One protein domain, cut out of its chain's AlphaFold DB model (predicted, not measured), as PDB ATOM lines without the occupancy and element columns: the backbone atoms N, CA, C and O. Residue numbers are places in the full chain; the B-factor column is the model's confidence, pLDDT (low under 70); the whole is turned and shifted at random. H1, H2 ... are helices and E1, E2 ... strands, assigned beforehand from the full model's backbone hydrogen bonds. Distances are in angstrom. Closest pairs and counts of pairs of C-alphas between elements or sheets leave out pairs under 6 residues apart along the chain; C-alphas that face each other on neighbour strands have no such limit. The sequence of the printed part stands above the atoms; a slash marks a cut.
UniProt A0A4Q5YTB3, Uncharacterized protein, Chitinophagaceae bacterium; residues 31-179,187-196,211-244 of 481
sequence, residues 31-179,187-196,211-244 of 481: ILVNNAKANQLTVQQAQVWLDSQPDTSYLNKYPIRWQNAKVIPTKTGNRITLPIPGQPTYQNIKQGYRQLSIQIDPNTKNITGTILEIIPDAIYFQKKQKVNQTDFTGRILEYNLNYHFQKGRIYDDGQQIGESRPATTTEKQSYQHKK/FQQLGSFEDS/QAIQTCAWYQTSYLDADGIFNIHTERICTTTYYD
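AT A GLANCE: This is residues 31 to 179, 187 to 196 and 211 to 244 of the 481 residues of an uncharacterized protein of Chitinophagaceae bacterium (UniProt A0A4Q5YTB3). One long, strongly twisted wall of nine antiparallel strands runs through the domain, with H2 packed across E3 and E4 toward one edge and H4 across E9 and E8 at the other. H1 stands beside the start of E2, H3 only grazes the sheet, and the long hairpin E8 and E9 makes the far edge. The 193 printed residues hold, along the chain, H1 H2 E1 E2 E3 E4 H3 E5 E6 E7 H4 E8 E9: four named helices and nine named strands, class mixed. The sheet's order is E1 E2 E3 E4 E5 E6 E7 E9 E8. The whole is compact, with a radius of gyration of the C-alphas of 18.5 A and spans of 50 by 42 by 35 A.

HOW THE PARTS SIT: Begin with E1, residues 70 to 74, E2, 77 to 84, E3, 97 to 104, and E4, 111 to 120: they form a meander, each strand the antiparallel neighbour of the one before. Look for N 72 and O 79 at 2.8 A, N 82 and O 100 at 2.9 A, and N 101 and O 114 at 2.8 A. E5, residues 138 to 143, is the antiparallel neighbour of E4, with N 117 and O 141 within hydrogen-bond range at 2.9 A. E5, E6, residues 149 to 156, and E7, residues 159 to 166, form a second meander, with N 140 and O 153 at 2.9 A and N 164 and O 152 at 2.8 A. E9, residues 230 to 243, is E7's antiparallel neighbour, with N 236 and O 163 at 2.8 A. E9 forms a hairpin with E8, residues 211 to 224, with N 219 and O 235 at 2.7 A; E8 bends by 52 degrees at residue 220. H2, residues 43 to 51, is on the sheet at a height of 9.3 A, over E3 and only just over E4, with 3 C-alphas falling on E4; it runs across the strands, at 78 degrees to E3 on the local plane. Its closest C-alphas to E3 are Ala 46 and Ile 102, 6.5 A. H1, residues 31 to 39, is only just at the sheet's level, height 3.6 A; C-alphas 39 and 77 are its closest to E2, 5.4 A. H4, residues 169 to 176, has a height of 9.7 A, across E9 at 86 degrees on the local plane; C-alphas 172 and 232 are their closest, 7.2 A. H3, residues 122 to 128, only grazes the sheet. Every O i to N i+4 pair is within hydrogen-bond range in H2, H3 and H4; in H1 2 of 5 are, and 1 of 6 O i to N i+3 pairs.

IN THESE COORDINATES: Find C-alpha 31 at (163.054, 134.541, 149.696), where H1 begins. E4 spans 27.6 A from first to last C-alpha, E8 39.9 A and E9 40.3 A. E9 ends at C-alpha 243, (154.390, 176.297, 146.252).

THE WHOLE: The C-alphas of Ser 52 and Asp 244 are the two farthest apart, 57.7 A. Residues 180 to 186 and 197 to 210 are not printed; the gaps between C-alphas are 12.3 A and 11.6 A. The links H2 to E1 and E2 to E3 are long, 18 and 12 residues. Mean pLDDT of the printed part is 84.9; 29 residues are under 70, among them 31 to 38 and 187 to 196.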
ATOM      1  N   ILE A  31     162.949 134.880 151.131       54.25
ATOM      2  CA  ILE A  31     163.054 134.541 149.696       54.25
ATOM      3  C   ILE A  31     164.168 135.364 149.021       54.25
ATOM      4  O   ILE A  31     164.890 134.856 148.155       54.25
ATOM      5  N   LEU A  32     164.385 136.609 149.463       53.56
ATOM      6  CA  LEU A  32     165.476 137.459 148.971       53.56
ATOM      7  C   LEU A  32     166.866 136.953 149.396       53.56
ATOM      8  O   LEU A  32     167.816 137.061 148.621       53.56
ATOM      9  N   VAL A  33     167.003 136.341 150.578       55.09
ATOM     10  CA  VAL A  33     168.306 135.866 151.088       55.09
ATOM     11  C   VAL A  33     168.795 134.610 150.354       55.09
ATOM     12  O   VAL A  33     169.993 134.483 150.086       55.09
ATOM     13  N   ASN A  34     167.898 133.697 149.970       53.50
ATOM     14  CA  ASN A  34     168.296 132.453 149.298       53.50
ATOM     15  C   ASN A  34     168.634 132.646 147.809       53.50
ATOM     16  O   ASN A  34     169.588 132.037 147.326       53.50
ATOM     17  N   ASN A  35     167.960 133.566 147.109       55.03
ATOM     18  CA  ASN A  35     168.336 133.942 145.738       55.03
ATOM     19  C   ASN A  35     169.603 134.818 145.683       55.03
ATOM     20  O   ASN A  35     170.322 134.804 144.682       55.03
ATOM     21  N   ALA A  36     169.933 135.539 146.763       56.44
ATOM     22  CA  ALA A  36     171.155 136.338 146.843       56.44
ATOM     23  C   ALA A  36     172.439 135.486 146.881       56.44
ATOM     24  O   ALA A  36     173.483 135.960 146.438       56.44
ATOM     25  N   LYS A  37     172.383 134.229 147.353       60.81
ATOM     26  CA  LYS A  37     173.558 133.335 147.399       60.81
ATOM     27  C   LYS A  37     174.031 132.869 146.017       60.81
ATOM     28  O   LYS A  37     175.227 132.673 145.837       60.81
ATOM     29  N   ALA A  38     173.131 132.739 145.040       65.88
ATOM     30  CA  ALA A  38     173.479 132.283 143.690       65.88
ATOM     31  C   ALA A  38     174.192 133.353 142.835       65.88
ATOM     32  O   ALA A  38     174.801 133.017 141.826       65.88
ATOM     33  N   ASN A  39     174.159 134.626 143.250       79.69
ATOM     34  CA  ASN A  39     174.752 135.755 142.519       79.69
ATOM     35  C   ASN A  39     175.907 136.426 143.286       79.69
ATOM     36  O   ASN A  39     176.163 137.616 143.093       79.69
ATOM     37  N   GLN A  40     176.587 135.704 144.185       93.31
ATOM     38  CA  GLN A  40     177.732 136.261 144.910       93.31
ATOM     39  C   GLN A  40     179.016 136.154 144.085       93.31
ATOM     40  O   GLN A  40     179.523 135.067 143.824       93.31
ATOM     41  N   LEU A  41     179.568 137.307 143.718       96.62
ATOM     42  CA  LEU A  41     180.886 137.436 143.117       96.62
ATOM     43  C   LEU A  41     181.967 137.228 144.184       96.62
ATOM     44  O   LEU A  41     182.005 137.947 145.185       96.62
ATOM     45  N   THR A  42     182.865 136.271 143.974       97.06
ATOM     46  CA  THR A  42     184.045 136.076 144.833       97.06
ATOM     47  C   THR A  42     185.211 136.966 144.395       97.06
ATOM     48  O   THR A  42     185.293 137.388 143.242       97.06
ATOM     49  N   VAL A  43     186.161 137.216 145.303       97.56
ATOM     50  CA  VAL A  43     187.390 137.970 144.987       97.56
ATOM     51  C   VAL A  43     188.199 137.271 143.884       97.56
ATOM     52  O   VAL A  43     188.642 137.935 142.954       97.56
ATOM     53  N   GLN A  44     188.312 135.937 143.923       97.81
ATOM     54  CA  GLN A  44     189.022 135.161 142.898       97.81
ATOM     55  C   GLN A  44     188.370 135.292 141.513       97.81
ATOM     56  O   GLN A  44     189.071 135.455 140.518       97.81
ATOM     57  N   GLN A  45     187.034 135.250 141.433       97.50
ATOM     58  CA  GLN A  45     186.315 135.460 140.169       97.50
ATOM     59  C   GLN A  45     186.513 136.881 139.635       97.50
ATOM     60  O   GLN A  45     186.729 137.053 138.439       97.50
ATOM     61  N   ALA A  46     186.470 137.888 140.512       98.00
ATOM     62  CA  ALA A  46     186.736 139.273 140.135       98.00
ATOM     63  C   ALA A  46     188.172 139.456 139.614       98.00
ATOM     64  O   ALA A  46     188.372 140.195 138.653       98.00
ATOM     65  N   GLN A  47     189.146 138.756 140.205       97.94
ATOM     66  CA  GLN A  47     190.537 138.764 139.761       97.94
ATOM     67  C   GLN A  47     190.710 138.138 138.382       97.94
ATOM     68  O   GLN A  47     191.194 138.810 137.478       97.94
ATOM     69  N   VAL A  48     190.236 136.904 138.194       97.81
ATOM     70  CA  VAL A  48     190.304 136.220 136.893       97.81
ATOM     71  C   VAL A  48     189.621 137.046 135.801       97.81
ATOM     72  O   VAL A  48     190.143 137.155 134.695       97.81
ATOM     73  N   TRP A  49     188.474 137.658 136.112       97.62
ATOM     74  CA  TRP A  49     187.778 138.531 135.173       97.62
ATOM     75  C   TRP A  49     188.580 139.790 134.829       97.62
ATOM     76  O   TRP A  49     188.615 140.170 133.662       97.62
ATOM     77  N   LEU A  50     189.210 140.445 135.813       97.12
ATOM     78  CA  LEU A  50     190.003 141.651 135.564       97.12
ATOM     79  C   LEU A  50     191.240 141.330 134.716       97.12
ATOM     80  O   LEU A  50     191.524 142.052 133.764       97.12
ATOM     81  N   ASP A  51     191.917 140.224 135.028       95.75
ATOM     82  CA  ASP A  51     193.104 139.747 134.311       95.75
ATOM     83  C   ASP A  51     192.781 139.361 132.855       95.75
ATOM     84  O   ASP A  51     193.656 139.403 131.991       95.75
ATOM     85  N   SER A  52     191.520 139.016 132.553       96.69
ATOM     86  CA  SER A  52     191.066 138.707 131.194       96.69
ATOM     87  C   SER A  52     190.625 139.928 130.380       96.69
ATOM     88  O   SER A  52     190.237 139.763 129.222       96.69
ATOM     89  N   GLN A  53     190.592 141.135 130.957       96.56
ATOM     90  CA  GLN A  53     190.139 142.321 130.227       96.56
ATOM     91  C   GLN A  53     191.236 142.827 129.277       96.56
ATOM     92  O   GLN A  53     192.359 143.070 129.720       96.56
ATOM     93  N   PRO A  54     190.925 143.049 127.985       91.00
ATOM     94  CA  PRO A  54     191.921 143.467 126.994       91.00
ATOM     95  C   PRO A  54     192.400 144.909 127.196       91.00
ATOM     96  O   PRO A  54     193.437 145.288 126.659       91.00
ATOM     97  N   ASP A  55     191.644 145.713 127.945       80.38
ATOM     98  CA  ASP A  55     191.821 147.158 128.007       80.38
ATOM     99  C   ASP A  55     191.847 147.653 129.460       80.38
ATOM    100  O   ASP A  55     190.868 148.137 130.030       80.38
ATOM    101  N   THR A  56     192.996 147.414 130.090       87.62
ATOM    102  CA  THR A  56     193.325 147.780 131.480       87.62
ATOM    103  C   THR A  56     194.595 148.626 131.546       87.62
ATOM    104  O   THR A  56     195.237 148.732 132.592       87.62
ATOM    105  N   SER A  57     194.965 149.263 130.428       88.88
ATOM    106  CA  SER A  57     196.201 150.047 130.282       88.88
ATOM    107  C   SER A  57     196.374 151.094 131.387       88.88
ATOM    108  O   SER A  57     197.482 151.313 131.880       88.88
ATOM    109  N   TYR A  58     195.268 151.694 131.827       89.81
ATOM    110  CA  TYR A  58     195.245 152.618 132.950       89.81
ATOM    111  C   TYR A  58     195.570 151.939 134.287       89.81
ATOM    112  O   TYR A  58     196.409 152.426 135.045       89.81
ATOM    113  N   LEU A  59     194.930 150.802 134.572       90.94
ATOM    114  CA  LEU A  59     195.132 150.053 135.812       90.94
ATOM    115  C   LEU A  59     196.545 149.475 135.912       90.94
ATOM    116  O   LEU A  59     197.071 149.392 137.013       90.94
ATOM    117  N   ASN A  60     197.210 149.187 134.792       91.06
ATOM    118  CA  ASN A  60     198.604 148.728 134.784       91.06
ATOM    119  C   ASN A  60     199.591 149.749 135.381       91.06
ATOM    120  O   ASN A  60     200.686 149.371 135.795       91.06
ATOM    121  N   LYS A  61     199.212 151.033 135.479       92.56
ATOM    122  CA  LYS A  61     200.004 152.067 136.171       92.56
ATOM    123  C   LYS A  61     199.979 151.912 137.695       92.56
ATOM    124  O   LYS A  61     200.850 152.452 138.376       92.56
ATOM    125  N   TYR A  62     198.987 151.205 138.236       91.38
ATOM    126  CA  TYR A  62     198.725 151.107 139.667       91.38
ATOM    127  C   TYR A  62     198.694 149.643 140.114       91.38
ATOM    128  O   TYR A  62     197.813 148.895 139.701       91.38
ATOM    129  N   PRO A  63     199.595 149.203 141.010       88.62
ATOM    130  CA  PRO A  63     199.586 147.820 141.465       88.62
ATOM    131  C   PRO A  63     198.288 147.516 142.227       88.62
ATOM    132  O   PRO A  63     198.057 148.051 143.317       88.62
ATOM    133  N   ILE A  64     197.453 146.640 141.661       93.50
ATOM    134  CA  ILE A  64     196.205 146.185 142.280       93.50
ATOM    135  C   ILE A  64     196.532 145.266 143.459       93.50
ATOM    136  O   ILE A  64     197.162 144.222 143.311       93.50
ATOM    137  N   ARG A  65     196.100 145.663 144.659       95.50
ATOM    138  CA  ARG A  65     196.340 144.932 145.911       95.50
ATOM    139  C   ARG A  65     195.087 144.163 146.318       95.50
ATOM    140  O   ARG A  65     194.293 144.664 147.114       95.50
ATOM    141  N   TRP A  66     194.908 142.960 145.776       96.50
ATOM    142  CA  TRP A  66     193.734 142.111 146.032       96.50
ATOM    143  C   TRP A  66     193.495 141.799 147.516       96.50
ATOM    144  O   TRP A  66     192.347 141.662 147.928       96.50
ATOM    145  N   GLN A  67     194.537 141.801 148.353       96.75
ATOM    146  CA  GLN A  67     194.411 141.664 149.808       96.75
ATOM    147  C   GLN A  67     193.634 142.811 150.482       96.75
ATOM    148  O   GLN A  67     193.157 142.654 151.601       96.75
ATOM    149  N   ASN A  68     193.494 143.959 149.808       96.25
ATOM    150  CA  ASN A  68     192.714 145.105 150.281       96.25
ATOM    151  C   ASN A  68     191.276 145.108 149.735       96.25
ATOM    152  O   ASN A  68     190.545 146.076 149.966       96.25
ATOM    153  N   ALA A  69     190.880 144.080 148.976       97.75
ATOM    154  CA  ALA A  69     189.547 143.989 148.405       97.75
ATOM    155  C   ALA A  69     188.480 143.902 149.503       97.75
ATOM    156  O   ALA A  69     188.630 143.185 150.493       97.75
ATOM    157  N   LYS A  70     187.371 144.617 149.311       97.31
ATOM    158  CA  LYS A  70     186.205 144.575 150.194       97.31
ATOM    159  C   LYS A  70     185.012 144.010 149.447       97.31
ATOM    160  O   LYS A  70     184.737 144.409 148.320       97.31
ATOM    161  N   VAL A  71     184.277 143.120 150.103       96.94
ATOM    162  CA  VAL A  71     183.001 142.609 149.601       96.94
ATOM    163  C   VAL A  71     181.883 143.461 150.191       96.94
ATOM    164  O   VAL A  71     181.668 143.444 151.399       96.94
ATOM    165  N   ILE A  72     181.185 144.220 149.352       94.56
ATOM    166  CA  ILE A  72     180.091 145.100 149.771       94.56
ATOM    167  C   ILE A  72     178.767 144.501 149.279       94.56
ATOM    168  O   ILE A  72     178.581 144.397 148.063       94.56
ATOM    169  N   PRO A  73     177.841 144.113 150.176       93.75
ATOM    170  CA  PRO A  73     176.513 143.648 149.784       93.75
ATOM    171  C   PRO A  73     175.740 144.710 148.992       93.75
ATOM    172  O   PRO A  73     175.834 145.905 149.270       93.75
ATOM    173  N   THR A  74     174.950 144.276 148.015       91.62
ATOM    174  CA  THR A  74     174.030 145.115 147.237       91.62
ATOM    175  C   THR A  74     172.641 144.474 147.226       91.62
ATOM    176  O   THR A  74     172.475 143.325 147.628       91.62
ATOM    177  N   LYS A  75     171.615 145.193 146.749       89.81
ATOM    178  CA  LYS A  75     170.244 144.647 146.666       89.81
ATOM    179  C   LYS A  75     170.145 143.395 145.783       89.81
ATOM    180  O   LYS A  75     169.246 142.588 145.976       89.81
ATOM    181  N   THR A  76     171.041 143.250 144.809       91.00
ATOM    182  CA  THR A  76     170.995 142.198 143.782       91.00
ATOM    183  C   THR A  76     172.151 141.199 143.880       91.00
ATOM    184  O   THR A  76     172.302 140.368 142.987       91.00
ATOM    185  N   GLY A  77     172.978 141.276 144.926       93.62
ATOM    186  CA  GLY A  77     174.174 140.451 145.094       93.62
ATOM    187  C   GLY A  77     175.230 141.166 145.934       93.62
ATOM    188  O   GLY A  77     174.972 141.598 147.057       93.62
ATOM    189  N   ASN A  78     176.434 141.302 145.394       96.06
ATOM    190  CA  ASN A  78     177.539 142.025 146.015       96.06
ATOM    191  C   ASN A  78     178.416 142.698 144.948       96.06
ATOM    192  O   ASN A  78     178.367 142.368 143.763       96.06
ATOM    193  N   ARG A  79     179.244 143.642 145.390       96.69
ATOM    194  CA  ARG A  79     180.342 144.207 144.602       96.69
ATOM    195  C   ARG A  79     181.659 144.032 145.343       96.69
ATOM    196  O   ARG A  79     181.701 144.131 146.569       96.69
ATOM    197  N   ILE A  80     182.726 143.805 144.593       98.31
ATOM    198  CA  ILE A  80     184.100 143.804 145.082       98.31
ATOM    199  C   ILE A  80     184.675 145.193 144.840       98.31
ATOM    200  O   ILE A  80     184.697 145.648 143.698       98.31
ATOM    201  N   THR A  81     185.133 145.871 145.889       97.69
ATOM    202  CA  THR A  81     185.819 147.158 145.747       97.69
ATOM    203  C   THR A  81     187.286 147.063 146.132       97.69
ATOM    204  O   THR A  81     187.635 146.418 147.121       97.69
ATOM    205  N   LEU A  82     188.157 147.712 145.358       97.75
ATOM    206  CA  LEU A  82     189.592 147.796 145.620       97.75
ATOM    207  C   LEU A  82     190.041 149.257 145.587       97.75
ATOM    208  O   LEU A  82     189.742 149.946 144.613       97.75
ATOM    209  N   PRO A  83     190.768 149.750 146.600       96.56
ATOM    210  CA  PRO A  83     191.289 151.110 146.565       96.56
ATOM    211  C   PRO A  83     192.334 151.257 145.452       96.56
ATOM    212  O   PRO A  83     193.221 150.413 145.314       96.56
ATOM    213  N   ILE A  84     192.253 152.353 144.698       95.50
ATOM    214  CA  ILE A  84     193.278 152.766 143.730       95.50
ATOM    215  C   ILE A  84     194.005 153.985 144.330       95.50
ATOM    216  O   ILE A  84     193.332 154.865 144.873       95.50
ATOM    217  N   PRO A  85     195.352 154.069 144.277       93.50
ATOM    218  CA  PRO A  85     196.102 155.231 144.771       93.50
ATOM    219  C   PRO A  85     195.638 156.546 144.134       93.50
ATOM    220  O   PRO A  85     195.091 156.517 143.042       93.50
ATOM    221  N   GLY A  86     195.921 157.695 144.753       92.12
ATOM    222  CA  GLY A  86     195.653 159.029 144.191       92.12
ATOM    223  C   GLY A  86     194.351 159.681 144.673       92.12
ATOM    224  O   GLY A  86     193.426 159.004 145.122       92.12
ATOM    225  N   GLN A  87     194.304 161.015 144.603       92.44
ATOM    226  CA  GLN A  87     193.172 161.839 145.041       92.44
ATOM    227  C   GLN A  87     192.867 162.919 144.002       92.44
ATOM    228  O   GLN A  87     193.797 163.633 143.614       92.44
ATOM    229  N   PRO A  88     191.609 163.054 143.553       92.31
ATOM    230  CA  PRO A  88     191.242 164.125 142.643       92.31
ATOM    231  C   PRO A  88     191.374 165.485 143.334       92.31
ATOM    232  O   PRO A  88     191.294 165.606 144.559       92.31
ATOM    233  N   THR A  89     191.599 166.525 142.538       83.69
ATOM    234  CA  THR A  89     191.585 167.915 142.992       83.69
ATOM    235  C   THR A  89     190.304 168.579 142.513       83.69
ATOM    236  O   THR A  89     190.163 168.920 141.339       83.69
ATOM    237  N   TYR A  90     189.369 168.786 143.433       81.50
ATOM    238  CA  TYR A  90     188.111 169.472 143.167       81.50
ATOM    239  C   TYR A  90     188.161 170.857 143.805       81.50
ATOM    240  O   TYR A  90     188.533 170.983 144.968       81.50
ATOM    241  N   GLN A  91     187.848 171.907 143.035       70.81
ATOM    242  CA  GLN A  91     187.908 173.299 143.511       70.81
ATOM    243  C   GLN A  91     189.272 173.666 144.149       70.81
ATOM    244  O   GLN A  91     189.337 174.368 145.149       70.81
ATOM    245  N   ASN A  92     190.380 173.190 143.566       69.94
ATOM    246  CA  ASN A  92     191.757 173.364 144.067       69.94
ATOM    247  C   ASN A  92     192.079 172.664 145.403       69.94
ATOM    248  O   ASN A  92     193.147 172.893 145.965       69.94
ATOM    249  N   ILE A  93     191.214 171.769 145.886       71.56
ATOM    250  CA  ILE A  93     191.462 170.951 147.077       71.56
ATOM    251  C   ILE A  93     191.641 169.498 146.652       71.56
ATOM    252  O   ILE A  93     190.775 168.923 145.992       71.56
ATOM    253  N   LYS A  94     192.757 168.883 147.061       84.38
ATOM    254  CA  LYS A  94     192.939 167.432 146.950       84.38
ATOM    255  C   LYS A  94     192.009 166.747 147.944       84.38
ATOM    256  O   LYS A  94     192.254 166.791 149.147       84.38
ATOM    257  N   GLN A  95     190.937 166.145 147.447       87.25
ATOM    258  CA  GLN A  95     189.925 165.506 148.281       87.25
ATOM    259  C   GLN A  95     189.302 164.309 147.578       87.25
ATOM    260  O   GLN A  95     189.297 164.209 146.355       87.25
ATOM    261  N   GLY A  96     188.744 163.398 148.369       91.38
ATOM    262  CA  GLY A  96     188.158 162.172 147.852       91.38
ATOM    263  C   GLY A  96     189.163 161.044 147.668       91.38
ATOM    264  O   GLY A  96     190.277 161.067 148.196       91.38
ATOM    265  N   TYR A  97     188.720 160.000 146.980       95.19
ATOM    266  CA  TYR A  97     189.498 158.788 146.746       95.19
ATOM    267  C   TYR A  97     188.990 158.036 145.521       95.19
ATOM    268  O   TYR A  97     187.894 158.294 145.015       95.19
ATOM    269  N   ARG A  98     189.797 157.075 145.068       95.88
ATOM    270  CA  ARG A  98     189.488 156.213 143.931       95.88
ATOM    271  C   ARG A  98     189.308 154.772 144.363       95.88
ATOM    272  O   ARG A  98     190.003 154.286 145.258       95.88
ATOM    273  N   GLN A  99     188.417 154.062 143.691       97.12
ATOM    274  CA  GLN A  99     188.317 152.615 143.838       97.12
ATOM    275  C   GLN A  99     187.892 151.939 142.538       97.12
ATOM    276  O   GLN A  99     187.060 152.463 141.805       97.12
ATOM    277  N   LEU A 100     188.423 150.750 142.281       97.94
ATOM    278  CA  LEU A 100     187.866 149.816 141.311       97.94
ATOM    279  C   LEU A 100     186.646 149.144 141.944       97.94
ATOM    280  O   LEU A 100     186.727 148.695 143.084       97.94
ATOM    281  N   SER A 101     185.532 149.069 141.227       97.81
ATOM    282  CA  SER A 101     184.305 148.388 141.640       97.81
ATOM    283  C   SER A 101     183.952 147.332 140.600       97.81
ATOM    284  O   SER A 101     183.667 147.678 139.459       97.81
ATOM    285  N   ILE A 102     183.944 146.059 140.993       98.25
ATOM    286  CA  ILE A 102     183.608 144.920 140.130       98.25
ATOM    287  C   ILE A 102     182.338 144.263 140.665       98.25
ATOM    288  O   ILE A 102     182.226 144.010 141.864       98.25
ATOM    289  N   GLN A 103     181.365 143.992 139.802       97.56
ATOM    290  CA  GLN A 103     180.092 143.388 140.195       97.56
ATOM    291  C   GLN A 103     179.472 142.586 139.052       97.56
ATOM    292  O   GLN A 103     179.779 142.814 137.883       97.56
ATOM    293  N   ILE A 104     178.558 141.678 139.387       96.25
ATOM    294  CA  ILE A 104     177.705 141.017 138.396       96.25
ATOM    295  C   ILE A 104     176.551 141.965 138.067       96.25
ATOM    296  O   ILE A 104     175.812 142.386 138.960       96.25
ATOM    297  N   ASP A 105     176.401 142.317 136.794       94.75
ATOM    298  CA  ASP A 105     175.272 143.111 136.330       94.75
ATOM    299  C   ASP A 105     173.968 142.305 136.499       94.75
ATOM    300  O   ASP A 105     173.868 141.166 136.028       94.75
ATOM    301  N   PRO A 106     172.950 142.852 137.188       90.25
ATOM    302  CA  PRO A 106     171.763 142.087 137.551       90.25
ATOM    303  C   PRO A 106     170.913 141.672 136.345       90.25
ATOM    304  O   PRO A 106     170.195 140.673 136.450       90.25
ATOM    305  N   ASN A 107     171.010 142.395 135.225       93.25
ATOM    306  CA  ASN A 107     170.199 142.180 134.029       93.25
ATOM    307  C   ASN A 107     170.875 141.194 133.072       93.25
ATOM    308  O   ASN A 107     170.254 140.244 132.611       93.25
ATOM    309  N   THR A 108     172.161 141.406 132.799       95.94
ATOM    310  CA  THR A 108     172.933 140.634 131.815       95.94
ATOM    311  C   THR A 108     173.638 139.423 132.416       95.94
ATOM    312  O   THR A 108     174.071 138.551 131.670       95.94
ATOM    313  N   LYS A 109     173.773 139.364 133.749       94.38
ATOM    314  CA  LYS A 109     174.548 138.356 134.499       94.38
ATOM    315  C   LYS A 109     176.047 138.331 134.183       94.38
ATOM    316  O   LYS A 109     176.761 137.467 134.685       94.38
ATOM    317  N   ASN A 110     176.544 139.301 133.422       96.44
ATOM    318  CA  ASN A 110     177.964 139.444 133.134       96.44
ATOM    319  C   ASN A 110     178.683 140.158 134.283       96.44
ATOM    320  O   ASN A 110     178.127 141.060 134.913       96.44
ATOM    321  N   ILE A 111     179.941 139.791 134.534       97.19
ATOM    322  CA  ILE A 111     180.811 140.569 135.422       97.19
ATOM    323  C   ILE A 111     181.199 141.863 134.694       97.19
ATOM    324  O   ILE A 111     181.577 141.849 133.523       97.19
ATOM    325  N   THR A 112     181.086 142.982 135.398       96.88
ATOM    326  CA  THR A 112     181.427 144.326 134.927       96.88
ATOM    327  C   THR A 112     182.334 145.004 135.942       96.88
ATOM    328  O   THR A 112     182.278 144.695 137.134       96.88
ATOM    329  N   GLY A 113     183.160 145.941 135.482       97.12
ATOM    330  CA  GLY A 113     184.074 146.695 136.331       97.12
ATOM    331  C   GLY A 113     184.114 148.159 135.933       97.12
ATOM    332  O   GLY A 113     184.150 148.493 134.748       97.12
ATOM    333  N   THR A 114     184.104 149.029 136.933       97.38
ATOM    334  CA  THR A 114     184.175 150.480 136.769       97.38
ATOM    335  C   THR A 114     185.149 151.074 137.770       97.38
ATOM    336  O   THR A 114     185.288 150.590 138.895       97.38
ATOM    337  N   ILE A 115     185.833 152.139 137.370       97.44
ATOM    338  CA  ILE A 115     186.617 152.952 138.293       97.44
ATOM    339  C   ILE A 115     185.692 154.039 138.834       97.44
ATOM    340  O   ILE A 115     184.966 154.681 138.081       97.44
ATOM    341  N   LEU A 116     185.695 154.218 140.148       97.31
ATOM    342  CA  LEU A 116     184.910 155.221 140.848       97.31
ATOM    343  C   LEU A 116     185.848 156.279 141.419       97.31
ATOM    344  O   LEU A 116     186.768 155.933 142.160       97.31
ATOM    345  N   GLU A 117     185.570 157.550 141.149       96.81
ATOM    346  CA  GLU A 117     186.077 158.663 141.953       96.81
ATOM    347  C   GLU A 117     184.968 159.144 142.882       96.81
ATOM    348  O   GLU A 117     183.878 159.511 142.439       96.81
ATOM    349  N   ILE A 118     185.239 159.129 144.183       96.06
ATOM    350  CA  ILE A 118     184.297 159.563 145.213       96.06
ATOM    351  C   ILE A 118     184.845 160.850 145.802       96.06
ATOM    352  O   ILE A 118     185.841 160.835 146.526       96.06
ATOM    353  N   ILE A 119     184.199 161.958 145.458       95.12
ATOM    354  CA  ILE A 119     184.629 163.316 145.772       95.12
ATOM    355  C   ILE A 119     183.594 163.908 146.735       95.12
ATOM    356  O   ILE A 119     182.547 164.366 146.272       95.12
ATOM    357  N   PRO A 120     183.824 163.873 148.060       90.62
ATOM    358  CA  PRO A 120     182.941 164.557 149.000       90.62
ATOM    359  C   PRO A 120     182.923 166.053 148.684       90.62
ATOM    360  O   PRO A 120     183.904 166.584 148.154       90.62
ATOM    361  N   ASP A 121     181.826 166.740 148.990       84.00
ATOM    362  CA  ASP A 121     181.876 168.197 149.010       84.00
ATOM    363  C   ASP A 121     182.769 168.677 150.175       84.00
ATOM    364  O   ASP A 121     183.096 167.931 151.106       84.00
ATOM    365  N   ALA A 122     183.235 169.924 150.096       71.19
ATOM    366  CA  ALA A 122     184.190 170.444 151.073       71.19
ATOM    367  C   ALA A 122     183.601 170.467 152.498       71.19
ATOM    368  O   ALA A 122     184.309 170.177 153.463       71.19
ATOM    369  N   ILE A 123     182.301 170.758 152.623       70.62
ATOM    370  CA  ILE A 123     181.600 170.860 153.907       70.62
ATOM    371  C   ILE A 123     181.466 169.477 154.556       70.62
ATOM    372  O   ILE A 123     181.815 169.305 155.727       70.62
ATOM    373  N   TYR A 124     181.022 168.466 153.806       80.38
ATOM    374  CA  TYR A 124     180.938 167.091 154.286       80.38
ATOM    375  C   TYR A 124     182.309 166.553 154.679       80.38
ATOM    376  O   TYR A 124     182.455 165.947 155.745       80.38
ATOM    377  N   PHE A 125     183.328 166.791 153.847       77.25
ATOM    378  CA  PHE A 125     184.682 166.316 154.114       77.25
ATOM    379  C   PHE A 125     185.233 166.874 155.431       77.25
ATOM    380  O   PHE A 125     185.765 166.107 156.238       77.25
ATOM    381  N   GLN A 126     185.027 168.168 155.693       65.56
ATOM    382  CA  GLN A 126     185.403 168.803 156.959       65.56
ATOM    383  C   GLN A 126     184.632 168.218 158.149       65.56
ATOM    384  O   GLN A 126     185.237 167.895 159.171       65.56
ATOM    385  N   LYS A 127     183.312 168.036 158.012       69.69
ATOM    386  CA  LYS A 127     182.442 167.564 159.101       69.69
ATOM    387  C   LYS A 127     182.715 166.112 159.494       69.69
ATOM    388  O   LYS A 127     182.662 165.778 160.675       69.69
ATOM    389  N   LYS A 128     182.924 165.227 158.518       76.25
ATOM    390  CA  LYS A 128     182.894 163.773 158.745       76.25
ATOM    391  C   LYS A 128     184.262 163.113 158.667       76.25
ATOM    392  O   LYS A 128     184.419 162.039 159.245       76.25
ATOM    393  N   GLN A 129     185.231 163.701 157.953       75.31
ATOM    394  CA  GLN A 129     186.566 163.150 157.633       75.31
ATOM    395  C   GLN A 129     186.579 161.770 156.933       75.31
ATOM    396  O   GLN A 129     187.582 161.375 156.339       75.31
ATOM    397  N   LYS A 130     185.476 161.017 156.979       83.88
ATOM    398  CA  LYS A 130     185.249 159.706 156.379       83.88
ATOM    399  C   LYS A 130     183.894 159.711 155.684       83.88
ATOM    400  O   LYS A 130     182.919 160.225 156.221       83.88
ATOM    401  N   VAL A 131     183.840 159.096 154.506       87.25
ATOM    402  CA  VAL A 131     182.602 158.954 153.735       87.25
ATOM    403  C   VAL A 131     181.745 157.827 154.297       87.25
ATOM    404  O   VAL A 131     182.203 156.689 154.415       87.25
ATOM    405  N   ASN A 132     180.492 158.149 154.589       89.38
ATOM    406  CA  ASN A 132     179.416 157.227 154.898       89.38
ATOM    407  C   ASN A 132     178.330 157.358 153.823       89.38
ATOM    408  O   ASN A 132     177.918 158.449 153.455       89.38
ATOM    409  N   GLN A 133     177.881 156.222 153.295       86.62
ATOM    410  CA  GLN A 133     176.913 156.172 152.204       86.62
ATOM    411  C   GLN A 133     175.540 156.741 152.593       86.62
ATOM    412  O   GLN A 133     174.830 157.219 151.716       86.62
ATOM    413  N   THR A 134     175.153 156.676 153.871       90.44
ATOM    414  CA  THR A 134     173.806 157.080 154.308       90.44
ATOM    415  C   THR A 134     173.603 158.586 154.371       90.44
ATOM    416  O   THR A 134     172.460 159.012 154.349       90.44
ATOM    417  N   ASP A 135     174.681 159.360 154.492       90.50
ATOM    418  CA  ASP A 135     174.645 160.821 154.648       90.50
ATOM    419  C   ASP A 135     175.567 161.536 153.647       90.50
ATOM    420  O   ASP A 135     175.852 162.719 153.797       90.50
ATOM    421  N   PHE A 136     176.088 160.820 152.644       93.56
ATOM    422  CA  PHE A 136     177.086 161.358 151.723       93.56
ATOM    423  C   PHE A 136     176.563 162.594 150.980       93.56
ATOM    424  O   PHE A 136     175.573 162.499 150.257       93.56
ATOM    425  N   THR A 137     177.298 163.703 151.080       88.19
ATOM    426  CA  THR A 137     177.157 164.870 150.199       88.19
ATOM    427  C   THR A 137     178.406 164.981 149.324       88.19
ATOM    428  O   THR A 137     179.540 164.961 149.813       88.19
ATOM    429  N   GLY A 138     178.219 165.051 148.005       92.31
ATOM    430  CA  GLY A 138     179.324 165.092 147.047       92.31
ATOM    431  C   GLY A 138     179.017 164.408 145.719       92.31
ATOM    432  O   GLY A 138     177.880 164.367 145.254       92.31
ATOM    433  N   ARG A 139     180.060 163.885 145.073       94.94
ATOM    434  CA  ARG A 139     180.012 163.295 143.730       94.94
ATOM    435  C   ARG A 139     180.571 161.884 143.738       94.94
ATOM    436  O   ARG A 139     181.594 161.613 144.363       94.94
ATOM    437  N   ILE A 140     179.922 161.002 142.988       96.50
ATOM    438  CA  ILE A 140     180.465 159.695 142.616       96.50
ATOM    439  C   ILE A 140     180.539 159.660 141.096       96.50
ATOM    440  O   ILE A 140     179.503 159.601 140.433       96.50
ATOM    441  N   LEU A 141     181.750 159.727 140.555       96.75
ATOM    442  CA  LEU A 141     182.023 159.722 139.121       96.75
ATOM    443  C   LEU A 141     182.467 158.321 138.696       96.75
ATOM    444  O   LEU A 141     183.298 157.702 139.355       96.75
ATOM    445  N   GLU A 142     181.894 157.817 137.610       97.12
ATOM    446  CA  GLU A 142     182.137 156.483 137.068       97.12
ATOM    447  C   GLU A 142     182.928 156.580 135.763       97.12
ATOM    448  O   GLU A 142     182.553 157.297 134.830       97.12
ATOM    449  N   TYR A 143     183.998 155.800 135.690       96.69
ATOM    450  CA  TYR A 143     184.875 155.670 134.537       96.69
ATOM    451  C   TYR A 143     184.933 154.206 134.115       96.69
ATOM    452  O   TYR A 143     184.740 153.288 134.920       96.69
ATOM    453  N   ASN A 144     185.238 153.980 132.842       95.88
ATOM    454  CA  ASN A 144     185.611 152.648 132.380       95.88
ATOM    455  C   ASN A 144     187.036 152.273 132.851       95.88
ATOM    456  O   ASN A 144     187.716 153.060 133.511       95.88
ATOM    457  N   LEU A 145     187.502 151.069 132.504       96.12
ATOM    458  CA  LEU A 145     188.821 150.565 132.918       96.12
ATOM    459  C   LEU A 145     190.013 151.318 132.292       96.12
ATOM    460  O   LEU A 145     191.132 151.166 132.775       96.12
ATOM    461  N   ASN A 146     189.767 152.179 131.297       94.69
ATOM    462  CA  ASN A 146     190.751 153.089 130.691       94.69
ATOM    463  C   ASN A 146     190.668 154.518 131.218       94.69
ATOM    464  O   ASN A 146     191.294 155.417 130.659       94.69
ATOM    465  N   TYR A 147     189.879 154.741 132.268       94.75
ATOM    466  CA  TYR A 147     189.701 156.055 132.870       94.75
ATOM    467  C   TYR A 147     189.007 157.085 131.968       94.75
ATOM    468  O   TYR A 147     189.199 158.291 132.102       94.75
ATOM    469  N   HIS A 148     188.148 156.633 131.054       93.38
ATOM    470  CA  HIS A 148     187.249 157.531 130.335       93.38
ATOM    471  C   HIS A 148     185.956 157.712 131.115       93.38
ATOM    472  O   HIS A 148     185.230 156.740 131.360       93.38
ATOM    473  N   PHE A 149     185.667 158.964 131.474       94.56
ATOM    474  CA  PHE A 149     184.462 159.335 132.205       94.56
ATOM    475  C   PHE A 149     183.210 158.875 131.450       94.56
ATOM    476  O   PHE A 149     183.079 159.126 130.253       94.56
ATOM    477  N   GLN A 150     182.311 158.181 132.145       95.50
ATOM    478  CA  GLN A 150     181.071 157.643 131.580       95.50
ATOM    479  C   GLN A 150     179.860 158.429 132.077       95.50
ATOM    480  O   GLN A 150     179.042 158.888 131.283       95.50
ATOM    481  N   LYS A 151     179.741 158.566 133.399       96.94
ATOM    482  CA  LYS A 151     178.612 159.210 134.079       96.94
ATOM    483  C   LYS A 151     178.959 159.479 135.535       96.94
ATOM    484  O   LYS A 151     179.871 158.865 136.074       96.94
ATOM    485  N   GLY A 152     178.197 160.326 136.204       96.31
ATOM    486  CA  GLY A 152     178.325 160.558 137.635       96.31
ATOM    487  C   GLY A 152     176.982 160.753 138.316       96.31
ATOM    488  O   GLY A 152     175.953 160.929 137.668       96.31
ATOM    489  N   ARG A 153     177.000 160.705 139.642       96.12
ATOM    490  CA  ARG A 153     175.849 160.943 140.513       96.12
ATOM    491  C   ARG A 153     176.220 161.984 141.554       96.12
ATOM    492  O   ARG A 153     177.327 161.934 142.096       96.12
ATOM    493  N   ILE A 154     175.299 162.902 141.814       93.00
ATOM    494  CA  ILE A 154     175.462 163.987 142.782       93.00
ATOM    495  C   ILE A 154     174.544 163.689 143.953       93.00
ATOM    496  O   ILE A 154     173.364 163.395 143.746       93.00
ATOM    497  N   TYR A 155     175.099 163.739 145.157       92.31
ATOM    498  CA  TYR A 155     174.393 163.424 146.386       92.31
ATOM    499  C   TYR A 155     174.365 164.618 147.330       92.31
ATOM    500  O   TYR A 155     175.340 165.368 147.402       92.31
ATOM    501  N   ASP A 156     173.268 164.720 148.071       85.94
ATOM    502  CA  ASP A 156     173.096 165.598 149.219       85.94
ATOM    503  C   ASP A 156     172.391 164.828 150.345       85.94
ATOM    504  O   ASP A 156     171.335 164.234 150.125       85.94
ATOM    505  N   ASP A 157     173.040 164.745 151.508       83.88
ATOM    506  CA  ASP A 157     172.622 163.975 152.688       83.88
ATOM    507  C   ASP A 157     172.172 162.538 152.353       83.88
ATOM    508  O   ASP A 157     171.122 162.047 152.767       83.88
ATOM    509  N   GLY A 158     172.962 161.858 151.515       89.06
ATOM    510  CA  GLY A 158     172.703 160.484 151.078       89.06
ATOM    511  C   GLY A 158     171.633 160.337 149.988       89.06
ATOM    512  O   GLY A 158     171.477 159.242 149.440       89.06
ATOM    513  N   GLN A 159     170.933 161.410 149.612       88.81
ATOM    514  CA  GLN A 159     169.959 161.406 148.521       88.81
ATOM    515  C   GLN A 159     170.608 161.823 147.204       88.81
ATOM    516  O   GLN A 159     171.367 162.783 147.147       88.81
ATOM    517  N   GLN A 160     170.301 161.116 146.116       92.81
ATOM    518  CA  GLN A 160     170.772 161.515 144.792       92.81
ATOM    519  C   GLN A 160     169.931 162.697 144.281       92.81
ATOM    520  O   GLN A 160     168.764 162.518 143.945       92.81
ATOM    521  N   ILE A 161     170.541 163.880 144.179       86.44
ATOM    522  CA  ILE A 161     169.895 165.128 143.720       86.44
ATOM    523  C   ILE A 161     170.226 165.483 142.265       86.44
ATOM    524  O   ILE A 161     169.706 166.448 141.702       86.44
ATOM    525  N   GLY A 162     171.127 164.721 141.650       90.12
ATOM    526  CA  GLY A 162     171.598 165.025 140.314       90.12
ATOM    527  C   GLY A 162     172.436 163.932 139.680       90.12
ATOM    528  O   GLY A 162     172.721 162.879 140.262       90.12
ATOM    529  N   GLU A 163     172.851 164.210 138.456       95.06
ATOM    530  CA  GLU A 163     173.696 163.337 137.654       95.06
ATOM    531  C   GLU A 163     174.759 164.144 136.921       95.06
ATOM    532  O   GLU A 163     174.662 165.359 136.781       95.06
ATOM    533  N   SER A 164     175.787 163.458 136.444       93.75
ATOM    534  CA  SER A 164     176.836 164.055 135.639       93.75
ATOM    535  C   SER A 164     177.108 163.233 134.388       93.75
ATOM    536  O   SER A 164     176.952 162.011 134.399       93.75
ATOM    537  N   ARG A 165     177.528 163.894 133.310       94.69
ATOM    538  CA  ARG A 165     177.935 163.250 132.060       94.69
ATOM    539  C   ARG A 165     179.140 163.952 131.433       94.69
ATOM    540  O   ARG A 165     179.397 165.124 131.733       94.69
ATOM    541  N   PRO A 166     179.879 163.267 130.545       93.62
ATOM    542  CA  PRO A 166     180.888 163.916 129.729       93.62
ATOM    543  C   PRO A 166     180.303 165.123 128.993       93.62
ATOM    544  O   PRO A 166     179.205 165.054 128.428       93.62
ATOM    545  N   ALA A 167     181.049 166.227 128.993       88.38
ATOM    546  CA  ALA A 167     180.695 167.380 128.183       88.38
ATOM    547  C   ALA A 167     180.779 167.009 126.692       88.38
ATOM    548  O   ALA A 167     181.752 166.390 126.243       88.38
ATOM    549  N   THR A 168     179.767 167.405 125.926       89.69
ATOM    550  CA  THR A 168     179.757 167.309 124.464       89.69
ATOM    551  C   THR A 168     180.849 168.197 123.863       89.69
ATOM    552  O   THR A 168     181.374 169.104 124.513       89.69
ATOM    553  N   THR A 169     181.194 167.964 122.596       87.12
ATOM    554  CA  THR A 169     182.162 168.802 121.872       87.12
ATOM    555  C   THR A 169     181.760 170.279 121.890       87.12
ATOM    556  O   THR A 169     182.602 171.131 122.170       87.12
ATOM    557  N   THR A 170     180.474 170.577 121.686       85.00
ATOM    558  CA  THR A 170     179.931 171.943 121.721       85.00
ATOM    559  C   THR A 170     180.069 172.581 123.106       85.00
ATOM    560  O   THR A 170     180.544 173.708 123.215       85.00
ATOM    561  N   GLU A 171     179.740 171.848 124.178       82.44
ATOM    562  CA  GLU A 171     179.891 172.326 125.565       82.44
ATOM    563  C   GLU A 171     181.369 172.579 125.931       82.44
ATOM    564  O   GLU A 171     181.701 173.521 126.651       82.44
ATOM    565  N   LYS A 172     182.304 171.767 125.420       81.69
ATOM    566  CA  LYS A 172     183.746 171.997 125.627       81.69
ATOM    567  C   LYS A 172     184.226 173.277 124.936       81.69
ATOM    568  O   LYS A 172     185.003 174.027 125.526       81.69
ATOM    569  N   GLN A 173     183.747 173.549 123.723       81.56
ATOM    570  CA  GLN A 173     184.094 174.759 122.970       81.56
ATOM    571  C   GLN A 173     183.564 176.032 123.649       81.56
ATOM    572  O   GLN A 173     184.305 177.009 123.777       81.56
ATOM    573  N   SER A 174     182.326 176.017 124.160       75.50
ATOM    574  CA  SER A 174     181.751 177.167 124.878       75.50
ATOM    575  C   SER A 174     182.502 177.516 126.165       75.50
ATOM    576  O   SER A 174     182.551 178.684 126.556       75.50
ATOM    577  N   TYR A 175     183.116 176.523 126.813       71.19
ATOM    578  CA  TYR A 175     183.941 176.736 128.000       71.19
ATOM    579  C   TYR A 175     185.278 177.409 127.673       71.19
ATOM    580  O   TYR A 175     185.678 178.351 128.355       71.19
ATOM    581  N   GLN A 176     185.953 176.971 126.603       71.94
ATOM    582  CA  GLN A 176     187.259 177.507 126.205       71.94
ATOM    583  C   GLN A 176     187.187 178.980 125.787       71.94
ATOM    584  O   GLN A 176     187.998 179.774 126.252       71.94
ATOM    585  N   HIS A 177     186.175 179.369 125.003       62.75
ATOM    586  CA  HIS A 177     186.015 180.752 124.528       62.75
ATOM    587  C   HIS A 177     185.795 181.794 125.636       62.75
ATOM    588  O   HIS A 177     185.953 182.988 125.393       62.75
ATOM    589  N   LYS A 178     185.415 181.371 126.846       57.53
ATOM    590  CA  LYS A 178     185.108 182.272 127.965       57.53
ATOM    591  C   LYS A 178     186.182 182.307 129.048       57.53
ATOM    592  O   LYS A 178     186.096 183.159 129.924       57.53
ATOM    593  N   LYS A 179     187.212 181.454 128.973       54.44
ATOM    594  CA  LYS A 179     188.391 181.557 129.851       54.44
ATOM    595  C   LYS A 179     189.107 182.909 129.686       54.44
ATOM    596  O   LYS A 179     189.720 183.387 130.634       54.44
ATOM    597  N   PHE A 187     179.949 178.732 137.027       47.53
ATOM    598  CA  PHE A 187     178.882 177.810 136.648       47.53
ATOM    599  C   PHE A 187     178.016 178.392 135.529       47.53
ATOM    600  O   PHE A 187     177.210 179.299 135.738       47.53
ATOM    601  N   GLN A 188     178.173 177.847 134.321       53.28
ATOM    602  CA  GLN A 188     177.318 178.179 133.181       53.28
ATOM    603  C   GLN A 188     176.082 177.286 133.203       53.28
ATOM    604  O   GLN A 188     176.205 176.068 133.077       53.28
ATOM    605  N   GLN A 189     174.905 177.893 133.346       55.75
ATOM    606  CA  GLN A 189     173.637 177.212 133.113       55.75
ATOM    607  C   GLN A 189     173.500 176.945 131.606       55.75
ATOM    608  O   GLN A 189     173.471 177.877 130.805       55.75
ATOM    609  N   LEU A 190     173.462 175.671 131.215       47.59
ATOM    610  CA  LEU A 190     173.469 175.218 129.818       47.59
ATOM    611  C   LEU A 190     172.059 175.082 129.206       47.59
ATOM    612  O   LEU A 190     171.946 174.701 128.043       47.59
ATOM    613  N   GLY A 191     170.984 175.394 129.945       50.91
ATOM    614  CA  GLY A 191     169.610 175.270 129.439       50.91
ATOM    615  C   GLY A 191     168.522 175.934 130.294       50.91
ATOM    616  O   GLY A 191     168.736 176.262 131.464       50.91
ATOM    617  N   SER A 192     167.354 176.130 129.673       50.16
ATOM    618  CA  SER A 192     166.110 176.605 130.291       50.16
ATOM    619  C   SER A 192     165.488 175.545 131.207       50.16
ATOM    620  O   SER A 192     165.680 174.352 130.998       50.16
ATOM    621  N   PHE A 193     164.738 176.001 132.208       50.34
ATOM    622  CA  PHE A 193     164.070 175.183 133.218       50.34
ATOM    623  C   PHE A 193     163.106 174.184 132.552       50.34
ATOM    624  O   PHE A 193     162.176 174.597 131.860       50.34
ATOM    625  N   GLU A 194     163.329 172.881 132.742       52.97
ATOM    626  CA  GLU A 194     162.337 171.854 132.408       52.97
ATOM    627  C   GLU A 194     161.305 171.810 133.540       52.97
ATOM    628  O   GLU A 194     161.568 171.244 134.601       52.97
ATOM    629  N   ASP A 195     160.152 172.448 133.336       53.38
ATOM    630  CA  ASP A 195     159.007 172.302 134.234       53.38
ATOM    631  C   ASP A 195     158.261 171.010 133.876       53.38
ATOM    632  O   ASP A 195     157.768 170.845 132.759       53.38
ATOM    633  N   SER A 196     158.233 170.057 134.807       52.00
ATOM    634  CA  SER A 196     157.598 168.745 134.622       52.00
ATOM    635  C   SER A 196     156.215 168.645 135.282       52.00
ATOM    636  O   SER A 196     155.650 167.554 135.388       52.00
ATOM    637  N   GLN A 211     151.931 172.173 145.854       60.62
ATOM    638  CA  GLN A 211     152.465 171.685 144.590       60.62
ATOM    639  C   GLN A 211     153.984 171.649 144.695       60.62
ATOM    640  O   GLN A 211     154.623 172.656 144.991       60.62
ATOM    641  N   ALA A 212     154.562 170.476 144.463       70.12
ATOM    642  CA  ALA A 212     156.000 170.308 144.348       70.12
ATOM    643  C   ALA A 212     156.397 170.507 142.879       70.12
ATOM    644  O   ALA A 212     156.039 169.688 142.033       70.12
ATOM    645  N   ILE A 213     157.125 171.580 142.575       71.62
ATOM    646  CA  ILE A 213     157.699 171.827 141.250       71.62
ATOM    647  C   ILE A 213     159.160 171.403 141.295       71.62
ATOM    648  O   ILE A 213     159.963 171.972 142.034       71.62
ATOM    649  N   GLN A 214     159.516 170.384 140.514       77.50
ATOM    650  CA  GLN A 214     160.909 170.006 140.332       77.50
ATOM    651  C   GLN A 214     161.484 170.768 139.143       77.50
ATOM    652  O   GLN A 214     161.057 170.594 138.007       77.50
ATOM    653  N   THR A 215     162.480 171.593 139.428       73.38
ATOM    654  CA  THR A 215     163.284 172.299 138.440       73.38
ATOM    655  C   THR A 215     164.624 171.601 138.300       73.38
ATOM    656  O   THR A 215     165.301 171.409 139.306       73.38
ATOM    657  N   CYS A 216     165.059 171.311 137.077       78.56
ATOM    658  CA  CYS A 216     166.409 170.822 136.811       78.56
ATOM    659  C   CYS A 216     167.182 171.790 135.911       78.56
ATOM    660  O   CYS A 216     166.633 172.334 134.953       78.56
ATOM    661  N   ALA A 217     168.472 171.965 136.188       77.06
ATOM    662  CA  ALA A 217     169.373 172.750 135.354       77.06
ATOM    663  C   ALA A 217     170.696 172.011 135.134       77.06
ATOM    664  O   ALA A 217     171.226 171.370 136.045       77.06
ATOM    665  N   TRP A 218     171.220 172.104 133.910       80.69
ATOM    666  CA  TRP A 218     172.553 171.621 133.564       80.69
ATOM    667  C   TRP A 218     173.586 172.709 133.828       80.69
ATOM    668  O   TRP A 218     173.444 173.832 133.350       80.69
ATOM    669  N   TYR A 219     174.650 172.348 134.527       77.38
ATOM    670  CA  TYR A 219     175.780 173.197 134.846       77.38
ATOM    671  C   TYR A 219     177.052 172.587 134.293       77.38
ATOM    672  O   TYR A 219     177.285 171.386 134.421       77.38
ATOM    673  N   GLN A 220     177.904 173.410 133.700       76.81
ATOM    674  CA  GLN A 220     179.253 172.981 133.367       76.81
ATOM    675  C   GLN A 220     180.176 173.165 134.568       76.81
ATOM    676  O   GLN A 220     180.164 174.215 135.208       76.81
ATOM    677  N   THR A 221     180.998 172.162 134.854       81.12
ATOM    678  CA  THR A 221     182.016 172.235 135.900       81.12
ATOM    679  C   THR A 221     183.281 171.500 135.459       81.12
ATOM    680  O   THR A 221     183.354 170.920 134.371       81.12
ATOM    681  N   SER A 222     184.314 171.580 136.286       84.31
ATOM    682  CA  SER A 222     185.613 170.989 135.999       84.31
ATOM    683  C   SER A 222     186.355 170.634 137.273       84.31
ATOM    684  O   SER A 222     186.152 171.266 138.312       84.31
ATOM    685  N   TYR A 223     187.260 169.672 137.175       87.44
ATOM    686  CA  TYR A 223     188.164 169.287 138.253       87.44
ATOM    687  C   TYR A 223     189.444 168.688 137.658       87.44
ATOM    688  O   TYR A 223     189.485 168.366 136.468       87.44
ATOM    689  N   LEU A 224     190.506 168.578 138.456       85.25
ATOM    690  CA  LEU A 224     191.666 167.778 138.064       85.25
ATOM    691  C   LEU A 224     191.466 166.380 138.629       85.25
ATOM    692  O   LEU A 224     191.197 166.239 139.824       85.25
ATOM    693  N   ASP A 225     191.616 165.355 137.805       89.44
ATOM    694  CA  ASP A 225     191.638 164.001 138.334       89.44
ATOM    695  C   ASP A 225     192.891 163.751 139.179       89.44
ATOM    696  O   ASP A 225     193.757 164.612 139.372       89.44
ATOM    697  N   ALA A 226     192.967 162.556 139.744       88.94
ATOM    698  CA  ALA A 226     194.076 162.178 140.605       88.94
ATOM    699  C   ALA A 226     195.432 162.061 139.883       88.94
ATOM    700  O   ALA A 226     196.457 161.979 140.563       88.94
ATOM    701  N   ASP A 227     195.452 162.115 138.549       90.06
ATOM    702  CA  ASP A 227     196.668 162.155 137.734       90.06
ATOM    703  C   ASP A 227     196.988 163.598 137.284       90.06
ATOM    704  O   ASP A 227     197.966 163.835 136.575       90.06
ATOM    705  N   GLY A 228     196.189 164.581 137.723       86.75
ATOM    706  CA  GLY A 228     196.335 165.996 137.389       86.75
ATOM    707  C   GLY A 228     195.753 166.375 136.027       86.75
ATOM    708  O   GLY A 228     195.997 167.488 135.557       86.75
ATOM    709  N   ILE A 229     194.996 165.487 135.377       88.50
ATOM    710  CA  ILE A 229     194.383 165.763 134.078       88.50
ATOM    711  C   ILE A 229     193.115 166.583 134.301       88.50
ATOM    712  O   ILE A 229     192.256 166.256 135.121       88.50
ATOM    713  N   PHE A 230     193.000 167.679 133.554       86.75
ATOM    714  CA  PHE A 230     191.843 168.559 133.605       86.75
ATOM    715  C   PHE A 230     190.639 167.924 132.911       86.75
ATOM    716  O   PHE A 230     190.644 167.707 131.699       86.75
ATOM    717  N   ASN A 231     189.594 167.668 133.689       85.06
ATOM    718  CA  ASN A 231     188.348 167.082 133.230       85.06
ATOM    719  C   ASN A 231     187.243 168.141 133.236       85.06
ATOM    720  O   ASN A 231     187.060 168.864 134.215       85.06
ATOM    721  N   ILE A 232     186.508 168.220 132.124       85.31
ATOM    722  CA  ILE A 232     185.323 169.069 131.965       85.31
ATOM    723  C   ILE A 232     184.110 168.157 131.841       85.31
ATOM    724  O   ILE A 232     184.050 167.308 130.944       85.31
ATOM    725  N   HIS A 233     183.119 168.385 132.690       85.81
ATOM    726  CA  HIS A 233     181.878 167.629 132.681       85.81
ATOM    727  C   HIS A 233     180.672 168.528 132.905       85.81
ATOM    728  O   HIS A 233     180.793 169.702 133.264       85.81
ATOM    729  N   THR A 234     179.496 167.974 132.644       87.50
ATOM    730  CA  THR A 234     178.228 168.644 132.909       87.50
ATOM    731  C   THR A 234     177.485 167.922 134.021       87.50
ATOM    732  O   THR A 234     177.578 166.703 134.162       87.50
ATOM    733  N   GLU A 235     176.802 168.691 134.857       88.25
ATOM    734  CA  GLU A 235     176.069 168.260 136.044       88.25
ATOM    735  C   GLU A 235     174.622 168.728 135.918       88.25
ATOM    736  O   GLU A 235     174.385 169.920 135.766       88.25
ATOM    737  N   ARG A 236     173.650 167.817 135.970       88.00
ATOM    738  CA  ARG A 236     172.237 168.170 136.112       88.00
ATOM    739  C   ARG A 236     171.884 168.133 137.585       88.00
ATOM    740  O   ARG A 236     171.968 167.069 138.193       88.00
ATOM    741  N   ILE A 237     171.483 169.272 138.132       78.81
ATOM    742  CA  ILE A 237     171.029 169.393 139.518       78.81
ATOM    743  C   ILE A 237     169.545 169.718 139.487       78.81
ATOM    744  O   ILE A 237     169.129 170.635 138.774       78.81
ATOM    745  N   CYS A 238     168.762 168.951 140.238       78.88
ATOM    746  CA  CYS A 238     167.330 169.143 140.361       78.88
ATOM    747  C   CYS A 238     166.979 169.627 141.765       78.88
ATOM    748  O   CYS A 238     167.479 169.096 142.753       78.88
ATOM    749  N   THR A 239     166.082 170.599 141.861       71.44
ATOM    750  CA  THR A 239     165.546 171.089 143.130       71.44
ATOM    751  C   THR A 239     164.040 171.087 143.099       71.44
ATOM    752  O   THR A 239     163.437 171.492 142.104       71.44
ATOM    753  N   THR A 240     163.441 170.692 144.210       71.38
ATOM    754  CA  THR A 240     161.997 170.715 144.383       71.38
ATOM    755  C   THR A 240     161.620 171.941 145.199       71.38
ATOM    756  O   THR A 240     161.993 172.047 146.363       71.38
ATOM    757  N   THR A 241     160.895 172.875 144.591       67.75
ATOM    758  CA  THR A 241     160.265 173.989 145.301       67.75
ATOM    759  C   THR A 241     158.813 173.632 145.592       67.75
ATOM    760  O   THR A 241     158.102 173.104 144.737       67.75
ATOM    761  N   TYR A 242     158.376 173.884 146.822       69.31
ATOM    762  CA  TYR A 242     156.988 173.697 147.224       69.31
ATOM    763  C   TYR A 242     156.286 175.046 147.152       69.31
ATOM    764  O   TYR A 242     156.674 175.982 147.849       69.31
ATOM    765  N   TYR A 243     155.278 175.147 146.296       61.69
ATOM    766  CA  TYR A 243     154.390 176.297 146.252       61.69
ATOM    767  C   TYR A 243     153.117 175.950 147.011       61.69
ATOM    768  O   TYR A 243     152.435 174.970 146.693       61.69
ATOM    769  N   ASP A 244     152.819 176.755 148.023       55.59
ATOM    770  CA  ASP A 244     151.480 176.848 148.580       55.59
ATOM    771  C   ASP A 244     150.743 177.927 147.778       55.59
ATOM    772  O   ASP A 244     151.137 179.093 147.781       55.59
TER     773      ASP A 244